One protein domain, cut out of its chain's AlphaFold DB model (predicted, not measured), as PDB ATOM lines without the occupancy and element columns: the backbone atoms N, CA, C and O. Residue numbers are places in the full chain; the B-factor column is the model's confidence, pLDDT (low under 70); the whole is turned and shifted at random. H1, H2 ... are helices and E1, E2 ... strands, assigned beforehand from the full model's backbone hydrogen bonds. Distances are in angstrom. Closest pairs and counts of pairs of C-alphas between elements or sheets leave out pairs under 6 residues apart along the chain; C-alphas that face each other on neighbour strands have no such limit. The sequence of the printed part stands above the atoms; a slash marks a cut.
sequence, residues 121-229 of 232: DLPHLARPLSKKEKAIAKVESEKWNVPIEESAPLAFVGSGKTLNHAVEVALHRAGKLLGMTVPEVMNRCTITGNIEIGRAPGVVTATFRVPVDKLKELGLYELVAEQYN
ATOM      1  N   ASP A 121      25.310  15.333  -0.335       97.19
ATOM      2  CA  ASP A 121      25.918  14.520   0.721       97.19
ATOM      3  C   ASP A 121      27.021  15.265   1.478       97.19
ATOM      4  O   ASP A 121      27.588  14.732   2.428       97.19
ATOM      5  N   LEU A 122      27.354  16.493   1.068       98.00
ATOM      6  CA  LEU A 122      28.336  17.290   1.787       98.00
ATOM      7  C   LEU A 122      27.768  17.775   3.124       98.00
ATOM      8  O   LEU A 122      26.696  18.414   3.135       98.00
ATOM      9  N   PRO A 123      28.542  17.635   4.222       97.31
ATOM     10  CA  PRO A 123      28.264  18.338   5.460       97.31
ATOM     11  C   PRO A 123      28.080  19.822   5.191       97.31
ATOM     12  O   PRO A 123      28.815  20.413   4.397       97.31
ATOM     13  N   HIS A 124      27.129  20.440   5.886       96.56
ATOM     14  CA  HIS A 124      26.793  21.846   5.673       96.56
ATOM     15  C   HIS A 124      28.032  22.757   5.696       96.56
ATOM     16  O   HIS A 124      28.216  23.560   4.784       96.56
ATOM     17  N   LEU A 125      28.917  22.564   6.681       97.31
ATOM     18  CA  LEU A 125      30.142  23.350   6.842       97.31
ATOM     19  C   LEU A 125      31.221  23.035   5.799       97.31
ATOM     20  O   LEU A 125      32.085  23.873   5.573       97.31
ATOM     21  N   ALA A 126      31.195  21.869   5.153       97.88
ATOM     22  CA  ALA A 126      32.177  21.495   4.136       97.88
ATOM     23  C   ALA A 126      31.833  22.040   2.742       97.88
ATOM     24  O   ALA A 126      32.675  22.026   1.845       97.88
ATOM     25  N   ARG A 127      30.606  22.530   2.534       97.69
ATOM     26  CA  ARG A 127      30.163  23.014   1.222       97.69
ATOM     27  C   ARG A 127      31.008  24.203   0.745       97.69
ATOM     28  O   ARG A 127      31.391  25.047   1.562       97.69
ATOM     29  N   PRO A 128      31.286  24.304  -0.571       96.12
ATOM     30  CA  PRO A 128      31.859  25.510  -1.150       96.12
ATOM     31  C   PRO A 128      31.006  26.735  -0.812       96.12
ATOM     32  O   PRO A 128      29.776  26.672  -0.866       96.12
ATOM     33  N   LEU A 129      31.665  27.852  -0.498       94.25
ATOM     34  CA  LEU A 129      30.975  29.098  -0.166       94.25
ATOM     35  C   LEU A 129      30.143  29.594  -1.352       94.25
ATOM     36  O   LEU A 129      30.640  29.737  -2.473       94.25
ATOM     37  N   SER A 130      28.886  29.930  -1.085       93.75
ATOM     38  CA  SER A 130      28.009  30.603  -2.037       93.75
ATOM     39  C   SER A 130      28.518  32.009  -2.373       93.75
ATOM     40  O   SER A 130      29.274  32.625  -1.622       93.75
ATOM     41  N   LYS A 131      28.033  32.588  -3.480       93.31
ATOM     42  CA  LYS A 131      28.351  33.979  -3.862       93.31
ATOM     43  C   LYS A 131      28.051  34.982  -2.739       93.31
ATOM     44  O   LYS A 131      28.806  35.931  -2.547       93.31
ATOM     45  N   LYS A 132      26.967  34.757  -1.987       96.12
ATOM     46  CA  LYS A 132      26.574  35.598  -0.851       96.12
ATOM     47  C   LYS A 132      27.561  35.461   0.311       96.12
ATOM     48  O   LYS A 132      27.984  36.472   0.858       96.12
ATOM     49  N   GLU A 133      27.949  34.237   0.659       95.56
ATOM     50  CA  GLU A 133      28.927  33.988   1.727       95.56
ATOM     51  C   GLU A 133      30.308  34.528   1.361       95.56
ATOM     52  O   GLU A 133      30.936  35.171   2.194       95.56
ATOM     53  N   LYS A 134      30.745  34.370   0.103       94.50
ATOM     54  CA  LYS A 134      31.992  34.975  -0.389       94.50
ATOM     55  C   LYS A 134      31.972  36.503  -0.271       94.50
ATOM     56  O   LYS A 134      32.969  37.091   0.135       94.50
ATOM     57  N   ALA A 135      30.845  37.153  -0.574       95.94
ATOM     58  CA  ALA A 135      30.710  38.603  -0.417       95.94
ATOM     59  C   ALA A 135      30.804  39.043   1.054       95.94
ATOM     60  O   ALA A 135      31.487  40.019   1.352       95.94
ATOM     61  N   ILE A 136      30.174  38.305   1.975       96.69
ATOM     62  CA  ILE A 136      30.263  38.568   3.422       96.69
ATOM     63  C   ILE A 136      31.698  38.359   3.918       96.69
ATOM     64  O   ILE A 136      32.250  39.225   4.594       96.69
ATOM     65  N   ALA A 137      32.324  37.243   3.537       95.25
ATOM     66  CA  ALA A 137      33.700  36.934   3.902       95.25
ATOM     67  C   ALA A 137      34.669  38.017   3.408       95.25
ATOM     68  O   ALA A 137      35.587  38.378   4.136       95.25
ATOM     69  N   LYS A 138      34.440  38.580   2.212       96.44
ATOM     70  CA  LYS A 138      35.252  39.672   1.657       96.44
ATOM     71  C   LYS A 138      35.198  40.937   2.513       96.44
ATOM     72  O   LYS A 138      36.244  41.513   2.788       96.44
ATOM     73  N   VAL A 139      34.013  41.326   2.982       97.31
ATOM     74  CA  VAL A 139      33.855  42.492   3.868       97.31
ATOM     75  C   VAL A 139      34.620  42.296   5.183       97.31
ATOM     76  O   VAL A 139      35.343  43.192   5.614       97.31
ATOM     77  N   GLU A 140      34.510  41.121   5.809       97.06
ATOM     78  CA  GLU A 140      35.244  40.835   7.050       97.06
ATOM     79  C   GLU A 140      36.759  40.708   6.811       97.06
ATOM     80  O   GLU A 140      37.554  41.191   7.614       97.06
ATOM     81  N   SER A 141      37.168  40.121   5.686       96.88
ATOM     82  CA  SER A 141      38.570  40.005   5.272       96.88
ATOM     83  C   SER A 141      39.245  41.374   5.159       96.88
ATOM     84  O   SER A 141      40.321  41.572   5.723       96.88
ATOM     85  N   GLU A 142      38.585  42.336   4.506       97.25
ATOM     86  CA  GLU A 142      39.064  43.717   4.370       97.25
ATOM     87  C   GLU A 142      39.115  44.438   5.725       97.25
ATOM     88  O   GLU A 142      40.082  45.139   6.021       97.25
ATOM     89  N   LYS A 143      38.105  44.230   6.577       97.81
ATOM     90  CA  LYS A 143      38.020  44.848   7.906       97.81
ATOM     91  C   LYS A 143      39.127  44.384   8.854       97.81
ATOM     92  O   LYS A 143      39.652  45.195   9.614       97.81
ATOM     93  N   TRP A 144      39.456  43.093   8.837       97.44
ATOM     94  CA  TRP A 144      40.417  42.491   9.767       97.44
ATOM     95  C   TRP A 144      41.801  42.250   9.160       97.44
ATOM     96  O   TRP A 144      42.696  41.797   9.868       97.44
ATOM     97  N   ASN A 145      41.992  42.568   7.877       96.44
ATOM     98  CA  ASN A 145      43.218  42.307   7.123       96.44
ATOM     99  C   ASN A 145      43.648  40.824   7.181       96.44
ATOM    100  O   ASN A 145      44.818  40.503   7.394       96.44
ATOM    101  N   VAL A 146      42.680  39.915   7.013       95.62
ATOM    102  CA  VAL A 146      42.893  38.456   7.005       95.62
ATOM    103  C   VAL A 146      42.483  37.902   5.640       95.62
ATOM    104  O   VAL A 146      41.334  38.105   5.249       95.62
ATOM    105  N   PRO A 147      43.361  37.204   4.898       94.25
ATOM    106  CA  PRO A 147      43.029  36.681   3.575       94.25
ATOM    107  C   PRO A 147      41.992  35.553   3.641       94.25
ATOM    108  O   PRO A 147      41.938  34.786   4.603       94.25
ATOM    109  N   ILE A 148      41.193  35.426   2.580       93.06
ATOM    110  CA  ILE A 148      40.262  34.308   2.401       93.06
ATOM    111  C   ILE A 148      40.984  33.191   1.653       93.06
ATOM    112  O   ILE A 148      41.487  33.398   0.551       93.06
ATOM    113  N   GLU A 149      41.006  32.000   2.243       94.00
ATOM    114  CA  GLU A 149      41.519  30.796   1.595       94.00
ATOM    115  C   GLU A 149      40.474  30.235   0.615       94.00
ATOM    116  O   GLU A 149      39.369  29.851   1.014       94.00
ATOM    117  N   GLU A 150      40.825  30.138  -0.669       95.44
ATOM    118  CA  GLU A 150      40.036  29.355  -1.621       95.44
ATOM    119  C   GLU A 150      40.221  27.865  -1.315       95.44
ATOM    120  O   GLU A 150      41.339  27.344  -1.273       95.44
ATOM    121  N   SER A 151      39.109  27.175  -1.078       97.38
ATOM    122  CA  SER A 151      39.104  25.793  -0.609       97.38
ATOM    123  C   SER A 151      37.884  25.029  -1.127       97.38
ATOM    124  O   SER A 151      36.841  25.620  -1.420       97.38
ATOM    125  N   ALA A 152      38.014  23.709  -1.257       97.81
ATOM    126  CA  ALA A 152      36.962  22.823  -1.749       97.81
ATOM    127  C   ALA A 152      36.933  21.504  -0.952       97.81
ATOM    128  O   ALA A 152      37.962  21.111  -0.400       97.81
ATOM    129  N   PRO A 153      35.770  20.840  -0.826       98.19
ATOM    130  CA  PRO A 153      35.639  19.693   0.061       98.19
ATOM    131  C   PRO A 153      36.314  18.434  -0.474       98.19
ATOM    132  O   PRO A 153      36.300  18.159  -1.673       98.19
ATOM    133  N   LEU A 154      36.842  17.646   0.460       98.38
ATOM    134  CA  LEU A 154      37.352  16.300   0.235       98.38
ATOM    135  C   LEU A 154      37.052  15.444   1.474       98.38
ATOM    136  O   LEU A 154      37.171  15.948   2.593       98.38
ATOM    137  N   ALA A 155      36.653  14.182   1.290       98.69
ATOM    138  CA  ALA A 155      36.344  13.269   2.389       98.69
ATOM    139  C   ALA A 155      37.373  12.139   2.480       98.69
ATOM    140  O   ALA A 155      37.560  11.378   1.533       98.69
ATOM    141  N   PHE A 156      38.026  12.011   3.631       98.75
ATOM    142  CA  PHE A 156      39.022  10.977   3.901       98.75
ATOM    143  C   PHE A 156      38.392   9.847   4.704       98.75
ATOM    144  O   PHE A 156      37.856  10.089   5.787       98.75
ATOM    145  N   VAL A 157      38.468   8.619   4.194       98.69
ATOM    146  CA  VAL A 157      37.961   7.446   4.910       98.69
ATOM    147  C   VAL A 157      38.991   7.007   5.943       98.69
ATOM    148  O   VAL A 157      40.178   6.835   5.636       98.69
ATOM    149  N   GLY A 158      38.533   6.809   7.172       98.25
ATOM    150  CA  GLY A 158      39.287   6.141   8.222       98.25
ATOM    151  C   GLY A 158      38.527   4.925   8.706       98.25
ATOM    152  O   GLY A 158      37.304   4.961   8.837       98.25
ATOM    153  N   SER A 159      39.259   3.851   8.973       98.06
ATOM    154  CA  SER A 159      38.699   2.655   9.573       98.06
ATOM    155  C   SER A 159      39.627   2.122  10.657       98.06
ATOM    156  O   SER A 159      40.846   2.273  10.570       98.06
ATOM    157  N   GLY A 160      39.056   1.561  11.717       97.12
ATOM    158  CA  GLY A 160      39.796   1.149  12.903       97.12
ATOM    159  C   GLY A 160      38.958   0.272  13.824       97.12
ATOM    160  O   GLY A 160      37.750   0.189  13.683       97.12
ATOM    161  N   LYS A 161      39.580  -0.348  14.831       95.88
ATOM    162  CA  LYS A 161      38.884  -1.177  15.846       95.88
ATOM    163  C   LYS A 161      37.701  -0.477  16.547       95.88
ATOM    164  O   LYS A 161      36.841  -1.143  17.114       95.88
ATOM    165  N   THR A 162      37.706   0.854  16.585       97.31
ATOM    166  CA  THR A 162      36.696   1.705  17.228       97.31
ATOM    167  C   THR A 162      36.512   2.992  16.425       97.31
ATOM    168  O   THR A 162      37.375   3.342  15.619       97.31
ATOM    169  N   LEU A 163      35.447   3.752  16.698       98.00
ATOM    170  CA  LEU A 163      35.213   5.051  16.065       98.00
ATOM    171  C   LEU A 163      36.354   6.028  16.355       98.00
ATOM    172  O   LEU A 163      36.799   6.717  15.447       98.00
ATOM    173  N   ASN A 164      36.882   6.049  17.582       98.31
ATOM    174  CA  ASN A 164      38.013   6.915  17.927       98.31
ATOM    175  C   ASN A 164      39.253   6.565  17.099       98.31
ATOM    176  O   ASN A 164      39.874   7.453  16.524       98.31
ATOM    177  N   HIS A 165      39.559   5.273  16.966       97.94
ATOM    178  CA  HIS A 165      40.671   4.826  16.135       97.94
ATOM    179  C   HIS A 165      40.432   5.161  14.652       97.94
ATOM    180  O   HIS A 165      41.328   5.657  13.978       97.94
ATOM    181  N   ALA A 166      39.212   4.966  14.145       98.44
ATOM    182  CA  ALA A 166      38.853   5.322  12.775       98.44
ATOM    183  C   ALA A 166      39.008   6.833  12.509       98.44
ATOM    184  O   ALA A 166      39.521   7.224  11.460       98.44
ATOM    185  N   VAL A 167      38.630   7.682  13.471       98.75
ATOM    186  CA  VAL A 167      38.833   9.138  13.410       98.75
ATOM    187  C   VAL A 167      40.317   9.481  13.382       98.75
ATOM    188  O   VAL A 167      40.740  10.230  12.505       98.75
ATOM    189  N   GLU A 168      41.120   8.908  14.278       98.62
ATOM    190  CA  GLU A 168      42.574   9.098  14.278       98.62
ATOM    191  C   GLU A 168      43.175   8.722  12.916       98.62
ATOM    192  O   GLU A 168      43.902   9.522  12.323       98.62
ATOM    193  N   VAL A 169      42.801   7.565  12.361       98.50
ATOM    194  CA  VAL A 169      43.246   7.115  11.034       98.50
ATOM    195  C   VAL A 169      42.849   8.113   9.941       98.50
ATOM    196  O   VAL A 169      43.707   8.499   9.146       98.50
ATOM    197  N   ALA A 170      41.596   8.576   9.898       98.69
ATOM    198  CA  ALA A 170      41.145   9.546   8.895       98.69
ATOM    199  C   ALA A 170      41.940  10.863   8.970       98.69
ATOM    200  O   ALA A 170      42.406  11.374   7.949       98.69
ATOM    201  N   LEU A 171      42.145  11.386  10.185       98.81
ATOM    202  CA  LEU A 171      42.886  12.625  10.428       98.81
ATOM    203  C   LEU A 171      44.368  12.490  10.053       98.81
ATOM    204  O   LEU A 171      44.927  13.385   9.416       98.81
ATOM    205  N   HIS A 172      45.003  11.369  10.407       98.69
ATOM    206  CA  HIS A 172      46.396  11.093  10.058       98.69
ATOM    207  C   HIS A 172      46.590  10.935   8.548       98.69
ATOM    208  O   HIS A 172      47.521  11.525   7.996       98.69
ATOM    209  N   ARG A 173      45.698  10.204   7.867       98.38
ATOM    210  CA  ARG A 173      45.722  10.043   6.403       98.38
ATOM    211  C   ARG A 173      45.609  11.389   5.695       98.38
ATOM    212  O   ARG A 173      46.403  11.685   4.801       98.38
ATOM    213  N   ALA A 174      44.661  12.217   6.129       98.69
ATOM    214  CA  ALA A 174      44.478  13.564   5.606       98.69
ATOM    215  C   ALA A 174      45.715  14.442   5.847       98.69
ATOM    216  O   ALA A 174      46.234  15.045   4.910       98.69
ATOM    217  N   GLY A 175      46.234  14.463   7.079       98.56
ATOM    218  CA  GLY A 175      47.417  15.248   7.438       98.56
ATOM    219  C   GLY A 175      48.648  14.851   6.627       98.56
ATOM    220  O   GLY A 175      49.324  15.708   6.057       98.56
ATOM    221  N   LYS A 176      48.892  13.544   6.488       98.44
ATOM    222  CA  LYS A 176      50.013  13.007   5.711       98.44
ATOM    223  C   LYS A 176      49.922  13.377   4.233       98.44
ATOM    224  O   LYS A 176      50.926  13.804   3.670       98.44
ATOM    225  N   LEU A 177      48.749  13.228   3.612       98.44
ATOM    226  CA  LEU A 177      48.577  13.541   2.192       98.44
ATOM    227  C   LEU A 177      48.698  15.045   1.913       98.44
ATOM    228  O   LEU A 177      49.304  15.441   0.923       98.44
ATOM    229  N   LEU A 178      48.116  15.879   2.778       98.12
ATOM    230  CA  LEU A 178      48.037  17.328   2.573       98.12
ATOM    231  C   LEU A 178      49.272  18.089   3.079       98.12
ATOM    232  O   LEU A 178      49.391  19.292   2.835       98.12
ATOM    233  N   GLY A 179      50.181  17.414   3.787       97.88
ATOM    234  CA  GLY A 179      51.301  18.057   4.474       97.88
ATOM    235  C   GLY A 179      50.843  18.952   5.630       97.88
ATOM    236  O   GLY A 179      51.449  19.991   5.875       97.88
ATOM    237  N   MET A 180      49.758  18.567   6.306       98.25
ATOM    238  CA  MET A 180      49.167  19.282   7.439       98.25
ATOM    239  C   MET A 180      49.433  18.536   8.744       98.25
ATOM    240  O   MET A 180      49.489  17.305   8.789       98.25
ATOM    241  N   THR A 181      49.545  19.280   9.842       98.69
ATOM    242  CA  THR A 181      49.581  18.657  11.170       98.69
ATOM    243  C   THR A 181      48.200  18.100  11.525       98.69
ATOM    244  O   THR A 181      47.181  18.659  11.123       98.69
ATOM    245  N   VAL A 182      48.136  17.024  12.317       98.62
ATOM    246  CA  VAL A 182      46.846  16.484  12.790       98.62
ATOM    247  C   VAL A 182      45.999  17.547  13.511       98.62
ATOM    248  O   VAL A 182      44.818  17.646  13.183       98.62
ATOM    249  N   PRO A 183      46.551  18.409  14.393       98.75
ATOM    250  CA  PRO A 183      45.790  19.516  14.979       98.75
ATOM    251  C   PRO A 183      45.177  20.481  13.954       98.75
ATOM    252  O   PRO A 183      44.064  20.966  14.162       98.75
ATOM    253  N   GLU A 184      45.854  20.745  12.834       98.62
ATOM    254  CA  GLU A 184      45.280  21.560  11.758       98.62
ATOM    255  C   GLU A 184      44.084  20.854  11.108       98.62
ATOM    256  O   GLU A 184      43.023  21.461  10.949       98.62
ATOM    257  N   VAL A 185      44.218  19.562  10.789       98.75
ATOM    258  CA  VAL A 185      43.123  18.761  10.218       98.75
ATOM    259  C   VAL A 185      41.935  18.692  11.181       98.75
ATOM    260  O   VAL A 185      40.795  18.873  10.752       98.75
ATOM    261  N   MET A 186      42.183  18.506  12.483       98.69
ATOM    262  CA  MET A 186      41.145  18.548  13.519       98.69
ATOM    263  C   MET A 186      40.391  19.879  13.486       98.69
ATOM    264  O   MET A 186      39.162  19.893  13.467       98.69
ATOM    265  N   ASN A 187      41.108  21.004  13.428       98.56
ATOM    266  CA  ASN A 187      40.480  22.321  13.372       98.56
ATOM    267  C   ASN A 187      39.661  22.515  12.083       98.56
ATOM    268  O   ASN A 187      38.551  23.047  12.127       98.56
ATOM    269  N   ARG A 188      40.159  22.030  10.938       98.44
ATOM    270  CA  ARG A 188      39.427  22.069   9.662       98.44
ATOM    271  C   ARG A 188      38.153  21.224   9.703       98.44
ATOM    272  O   ARG A 188      37.123  21.705   9.233       98.44
ATOM    273  N   CYS A 189      38.195  20.032  10.300       98.38
ATOM    274  CA  CYS A 189      37.008  19.199  10.521       98.38
ATOM    275  C   CYS A 189      35.991  19.892  11.439       98.38
ATOM    276  O   CYS A 189      34.796  19.794  11.196       98.38
ATOM    277  N   THR A 190      36.447  20.636  12.447       98.19
ATOM    278  CA  THR A 190      35.566  21.348  13.386       98.19
ATOM    279  C   THR A 190      34.905  22.587  12.773       98.19
ATOM    280  O   THR A 190      33.725  22.832  13.004       98.19
ATOM    281  N   ILE A 191      35.650  23.394  12.010       97.25
ATOM    282  CA  ILE A 191      35.193  24.728  11.569       97.25
ATOM    283  C   ILE A 191      34.671  24.732  10.126       97.25
ATOM    284  O   ILE A 191      33.815  25.538   9.762       97.25
ATOM    285  N   THR A 192      35.198  23.850   9.279       97.50
ATOM    286  CA  THR A 192      34.963  23.851   7.823       97.50
ATOM    287  C   THR A 192      34.611  22.465   7.294       97.50
ATOM    288  O   THR A 192      34.821  22.168   6.117       97.50
ATOM    289  N   GLY A 193      34.141  21.591   8.178       98.06
ATOM    290  CA  GLY A 193      34.035  20.172   7.906       98.06
ATOM    291  C   GLY A 193      33.101  19.439   8.856       98.06
ATOM    292  O   GLY A 193      32.215  20.045   9.457       98.06
ATOM    293  N   ASN A 194      33.290  18.123   8.927       98.25
ATOM    294  CA  ASN A 194      32.625  17.218   9.847       98.25
ATOM    295  C   ASN A 194      33.384  15.881   9.960       98.25
ATOM    296  O   ASN A 194      34.148  15.511   9.064       98.25
ATOM    297  N   ILE A 195      33.105  15.139  11.031       98.44
ATOM    298  CA  ILE A 195      33.333  13.694  11.116       98.44
ATOM    299  C   ILE A 195      31.969  13.011  11.018       98.44
ATOM    300  O   ILE A 195      31.082  13.278  11.825       98.44
ATOM    301  N   GLU A 196      31.806  12.111  10.056       97.94
ATOM    302  CA  GLU A 196      30.567  11.348   9.868       97.94
ATOM    303  C   GLU A 196      30.847   9.857  10.012       97.94
ATOM    304  O   GLU A 196      31.850   9.354   9.504       97.94
ATOM    305  N   ILE A 197      29.960   9.142  10.698       98.06
ATOM    306  CA  ILE A 197      30.058   7.688  10.839       98.06
ATOM    307  C   ILE A 197      29.607   7.055   9.517       98.06
ATOM    308  O   ILE A 197      28.604   7.468   8.944       98.06
ATOM    309  N   GLY A 198      30.364   6.084   9.013       96.25
ATOM    310  CA  GLY A 198      29.911   5.180   7.952       96.25
ATOM    311  C   GLY A 198      29.247   3.958   8.572       96.25
ATOM    312  O   GLY A 198      28.031   3.792   8.496       96.25
ATOM    313  N   ARG A 199      30.049   3.190   9.317       96.69
ATOM    314  CA  ARG A 199      29.659   1.954   9.998       96.69
ATOM    315  C   ARG A 199      30.258   1.878  11.398       96.69
ATOM    316  O   ARG A 199      31.391   2.300  11.633       96.69
ATOM    317  N   ALA A 200      29.485   1.368  12.350       95.12
ATOM    318  CA  ALA A 200      29.964   1.021  13.677       95.12
ATOM    319  C   ALA A 200      30.483  -0.434  13.660       95.12
ATOM    320  O   ALA A 200      29.877  -1.289  13.024       95.12
ATOM    321  N   PRO A 201      31.578  -0.745  14.370       92.06
ATOM    322  CA  PRO A 201      32.195   0.082  15.395       92.06
ATOM    323  C   PRO A 201      33.269   1.049  14.891       92.06
ATOM    324  O   PRO A 201      33.778   1.784  15.732       92.06
ATOM    325  N   GLY A 202      33.652   1.078  13.608       96.00
ATOM    326  CA  GLY A 202      34.863   1.816  13.251       96.00
ATOM    327  C   GLY A 202      35.117   2.114  11.782       96.00
ATOM    328  O   GLY A 202      36.247   1.937  11.342       96.00
ATOM    329  N   VAL A 203      34.140   2.658  11.057       98.06
ATOM    330  CA  VAL A 203      34.362   3.358   9.781       98.06
ATOM    331  C   VAL A 203      33.803   4.775   9.860       98.06
ATOM    332  O   VAL A 203      32.656   4.982  10.261       98.06
ATOM    333  N   VAL A 204      34.600   5.763   9.453       98.69
ATOM    334  CA  VAL A 204      34.222   7.183   9.429       98.69
ATOM    335  C   VAL A 204      34.725   7.883   8.168       98.69
ATOM    336  O   VAL A 204      35.684   7.447   7.528       98.69
ATOM    337  N   THR A 205      34.125   9.028   7.855       98.44
ATOM    338  CA  THR A 205      34.652  10.006   6.898       98.44
ATOM    339  C   THR A 205      34.999  11.307   7.607       98.44
ATOM    340  O   THR A 205      34.138  11.906   8.250       98.44
ATOM    341  N   ALA A 206      36.241  11.768   7.453       98.75
ATOM    342  CA  ALA A 206      36.643  13.127   7.795       98.75
ATOM    343  C   ALA A 206      36.512  14.016   6.556       98.75
ATOM    344  O   ALA A 206      37.333  13.939   5.640       98.75
ATOM    345  N   THR A 207      35.472  14.845   6.519       98.81
ATOM    346  CA  THR A 207      35.157  15.703   5.372       98.81
ATOM    347  C   THR A 207      35.420  17.150   5.741       98.81
ATOM    348  O   THR A 207      34.820  17.654   6.681       98.81
ATOM    349  N   PHE A 208      36.280  17.855   5.013       98.81
ATOM    350  CA  PHE A 208      36.547  19.274   5.272       98.81
ATOM    351  C   PHE A 208      37.003  19.996   4.008       98.81
ATOM    352  O   PHE A 208      37.365  19.367   3.011       98.81
ATOM    353  N   ARG A 209      36.984  21.333   4.038       98.38
ATOM    354  CA  ARG A 209      37.503  22.139   2.930       98.38
ATOM    355  C   ARG A 209      39.035  22.140   2.916       98.38
ATOM    356  O   ARG A 209      39.687  22.615   3.849       98.38
ATOM    357  N   VAL A 210      39.594  21.620   1.828       98.50
ATOM    358  CA  VAL A 210      41.027  21.558   1.535       98.50
ATOM    359  C   VAL A 210      41.428  22.779   0.696       98.50
ATOM    360  O   VAL A 210      40.687  23.126  -0.229       98.50
ATOM    361  N   PRO A 211      42.582  23.423   0.960       98.12
ATOM    362  CA  PRO A 211      43.071  24.535   0.150       98.12
ATOM    363  C   PRO A 211      43.209  24.143  -1.324       98.12
ATOM    364  O   PRO A 211      43.742  23.078  -1.648       98.12
ATOM    365  N   VAL A 212      42.782  25.023  -2.230       97.94
ATOM    366  CA  VAL A 212      42.836  24.775  -3.681       97.94
ATOM    367  C   VAL A 212      44.260  24.496  -4.164       97.94
ATOM    368  O   VAL A 212      44.452  23.621  -5.005       97.94
ATOM    369  N   ASP A 213      45.267  25.172  -3.612       97.56
ATOM    370  CA  ASP A 213      46.660  24.953  -4.014       97.56
ATOM    371  C   ASP A 213      47.146  23.544  -3.651       97.56
ATOM    372  O   ASP A 213      47.802  22.898  -4.467       97.56
ATOM    373  N   LYS A 214      46.708  22.990  -2.511       98.00
ATOM    374  CA  LYS A 214      46.969  21.586  -2.151       98.00
ATOM    375  C   LYS A 214      46.271  20.606  -3.083       98.00
ATOM    376  O   LYS A 214      46.869  19.617  -3.496       98.00
ATOM    377  N   LEU A 215      45.030  20.892  -3.473       98.12
ATOM    378  CA  LEU A 215      44.326  20.071  -4.460       98.12
ATOM    379  C   LEU A 215      45.028  20.096  -5.826       98.12
ATOM    380  O   LEU A 215      45.066  19.070  -6.504       98.12
ATOM    381  N   LYS A 216      45.595  21.238  -6.235       97.75
ATOM    382  CA  LYS A 216      46.372  21.359  -7.479       97.75
ATOM    383  C   LYS A 216      47.697  20.603  -7.398       97.75
ATOM    384  O   LYS A 216      48.004  19.862  -8.325       97.75
ATOM    385  N   GLU A 217      48.436  20.739  -6.295       97.12
ATOM    386  CA  GLU A 217      49.677  19.987  -6.039       97.12
ATOM    387  C   GLU A 217      49.454  18.468  -6.142       97.12
ATOM    388  O   GLU A 217      50.292  17.754  -6.687       97.12
ATOM    389  N   LEU A 218      48.301  17.984  -5.672       97.38
ATOM    390  CA  LEU A 218      47.920  16.569  -5.713       97.38
ATOM    391  C   LEU A 218      47.277  16.122  -7.037       97.38
ATOM    392  O   LEU A 218      46.957  14.943  -7.183       97.38
ATOM    393  N   GLY A 219      47.045  17.033  -7.989       96.94
ATOM    394  CA  GLY A 219      46.346  16.727  -9.243       96.94
ATOM    395  C   GLY A 219      44.861  16.375  -9.068       96.94
ATOM    396  O   GLY A 219      44.283  15.707  -9.919       96.94
ATOM    397  N   LEU A 220      44.238  16.799  -7.963       97.69
ATOM    398  CA  LEU A 220      42.837  16.519  -7.625       97.69
ATOM    399  C   LEU A 220      41.893  17.694  -7.900       97.69
ATOM    400  O   LEU A 220      40.677  17.513  -7.902       97.69
ATOM    401  N   TYR A 221      42.430  18.899  -8.114       97.50
ATOM    402  CA  TYR A 221      41.609  20.106  -8.213       97.50
ATOM    403  C   TYR A 221      40.591  20.054  -9.354       97.50
ATOM    404  O   TYR A 221      39.444  20.414  -9.128       97.50
ATOM    405  N   GLU A 222      40.970  19.583 -10.544       96.25
ATOM    406  CA  GLU A 222      40.053  19.528 -11.691       96.25
ATOM    407  C   GLU A 222      38.846  18.623 -11.413       96.25
ATOM    408  O   GLU A 222      37.714  19.052 -11.619       96.25
ATOM    409  N   LEU A 223      39.075  17.436 -10.836       96.38
ATOM    410  CA  LEU A 223      38.013  16.501 -10.445       96.38
ATOM    411  C   LEU A 223      37.055  17.124  -9.422       96.38
ATOM    412  O   LEU A 223      35.837  17.070  -9.583       96.38
ATOM    413  N   VAL A 224      37.601  17.747  -8.374       97.75
ATOM    414  CA  VAL A 224      36.806  18.400  -7.321       97.75
ATOM    415  C   VAL A 224      36.042  19.608  -7.878       97.75
ATOM    416  O   VAL A 224      34.882  19.841  -7.536       97.75
ATOM    417  N   ALA A 225      36.678  20.392  -8.745       97.06
ATOM    418  CA  ALA A 225      36.089  21.591  -9.313       97.06
ATOM    419  C   ALA A 225      34.989  21.266 -10.334       97.06
ATOM    420  O   ALA A 225      33.983  21.975 -10.370       97.06
ATOM    421  N   GLU A 226      35.133  20.196 -11.115       96.44
ATOM    422  CA  GLU A 226      34.073  19.682 -11.983       96.44
ATOM    423  C   GLU A 226      32.884  19.184 -11.152       96.44
ATOM    424  O   GLU A 226      31.761  19.653 -11.360       96.44
ATOM    425  N   GLN A 227      33.142  18.345 -10.139       97.12
ATOM    426  CA  GLN A 227      32.110  17.785  -9.259       97.12
ATOM    427  C   GLN A 227      31.215  18.865  -8.637       97.12
ATOM    428  O   GLN A 227      29.997  18.706  -8.544       97.12
ATOM    429  N   TYR A 228      31.810  19.983  -8.216       96.94
ATOM    430  CA  TYR A 228      31.102  21.055  -7.512       96.94
ATOM    431  C   TYR A 228      30.885  22.320  -8.348       96.94
ATOM    432  O   TYR A 228      30.494  23.349  -7.800       96.94
ATOM    433  N   ASN A 229      31.088  22.256  -9.671       94.56
ATOM    434  CA  ASN A 229      30.913  23.385 -10.592       94.56
ATOM    435  C   ASN A 229      31.701  24.657 -10.194       94.56
ATOM    436  O   ASN A 229      31.180  25.770 -10.285       94.56
TER     437      ASN A 229
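This is residues 121 to 229 of the 232 residues of the protein "Acetamidase/formamidase family protein" of Desulfobacterium autotrophicum (strain ATCC 43914 / DSM 3382 / HRM2) (UniProt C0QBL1). A three-stranded antiparallel sheet is covered on one face by two helices, H2 and H3, while H4 and H5 make a corner by the start of E1 and the end of E3. A further helix, H1, lies well away beyond that same end of the sheet, joined to E1 by residues 145 to 150, and adds much of the length. The printed part has 109 residues, with five named helices and three named strands in the order H1, E1, H2, H3, E2, E3, H4, H5; the sheet's order is E1, E3, E2, and the class is mixed, helices and strands. The whole is compact by its radius of gyration of the C-alphas, 14.7 A, yet elongated in outline, spanning 46 by 27 by 26 A.

Begin with the sheet: E1, residues 151 to 159, and E2, residues 193 to 199, are its edge strands, and E3, residues 203 to 211, is the inner one. E1 and E3 are antiparallel at 158 degrees; look for N 156 and O 206, 2.9 A apart, and N 210 and O 152, 2.8 A apart, both within hydrogen-bond range. E2 and E3 form a hairpin, also at 158 degrees, with N 194 and O 207 at 2.8 A within that range. Now look at H2, residues 163 to 178, which is on the sheet at a height of 6.4 A and runs slantwise to the strands, at 47 degrees to E1 on the local plane. The closest C-alphas of H2 and E1 are those of Ala 170 and Gly 158, 3.9 A apart. H3, residues 182 to 192, is on the same face as H2 and lies over E3 and E2 at a height of 7.7 A; its line rises 51 degrees and it stands up from the sheet. H2 touches H3 with residues 171 to 175 alone, about perpendicular at 81 degrees; their closest C-alphas are those of Gly 175 and Val 182, 5.5 A apart. E1, H2, H3 and E2 form a split strand-helix-strand unit, two strands running the same way with helices between them along the chain and E3 between them in the sheet; its crossover is right-handed. H4, residues 212 to 217, is on the sheet near E1, where the closest C-alphas are those of Ser 151 and Val 212, 4.9 A apart. H5, residues 221 to 227, only grazes the sheet with its residues 221 to 225. H4 and H5 only just touch, with 3 pairs of C-alphas within 8 A, and touch only at the corner; their closest C-alphas are those of Leu 215 and Tyr 221, 4.6 A apart. H1, residues 131 to 144, is not on the sheet and is apart from H2, H3, H4 and H5. In the five helices, every O i to N i+4 pair is within hydrogen-bond range.

Find C-alpha 151 at (39.104, 25.793, -0.609); from there E1 runs 25.3 A to C-alpha 159 at (38.699, 2.655, 9.573). E3 is 24.8 A long and E2 18.9 A. H2 covers 22.3 A and H3 14.8 A. H1 begins at C-alpha 131, at (28.351, 33.979, -3.862), and runs 20.1 A. H4 and H5 are short, at 8.7 A and 9.8 A; H5 ends at C-alpha 227, at (32.110, 17.785, -9.259).

The two C-alphas farthest apart are those of Lys 143 and Lys 161, 46.7 A. The printed part, residues 121 to 229, has no cut. The link from H1 to E1 is short, with 6 residues, and the other links are tight. The mean pLDDT of the printed part is 97.3, and no printed residue is under 70.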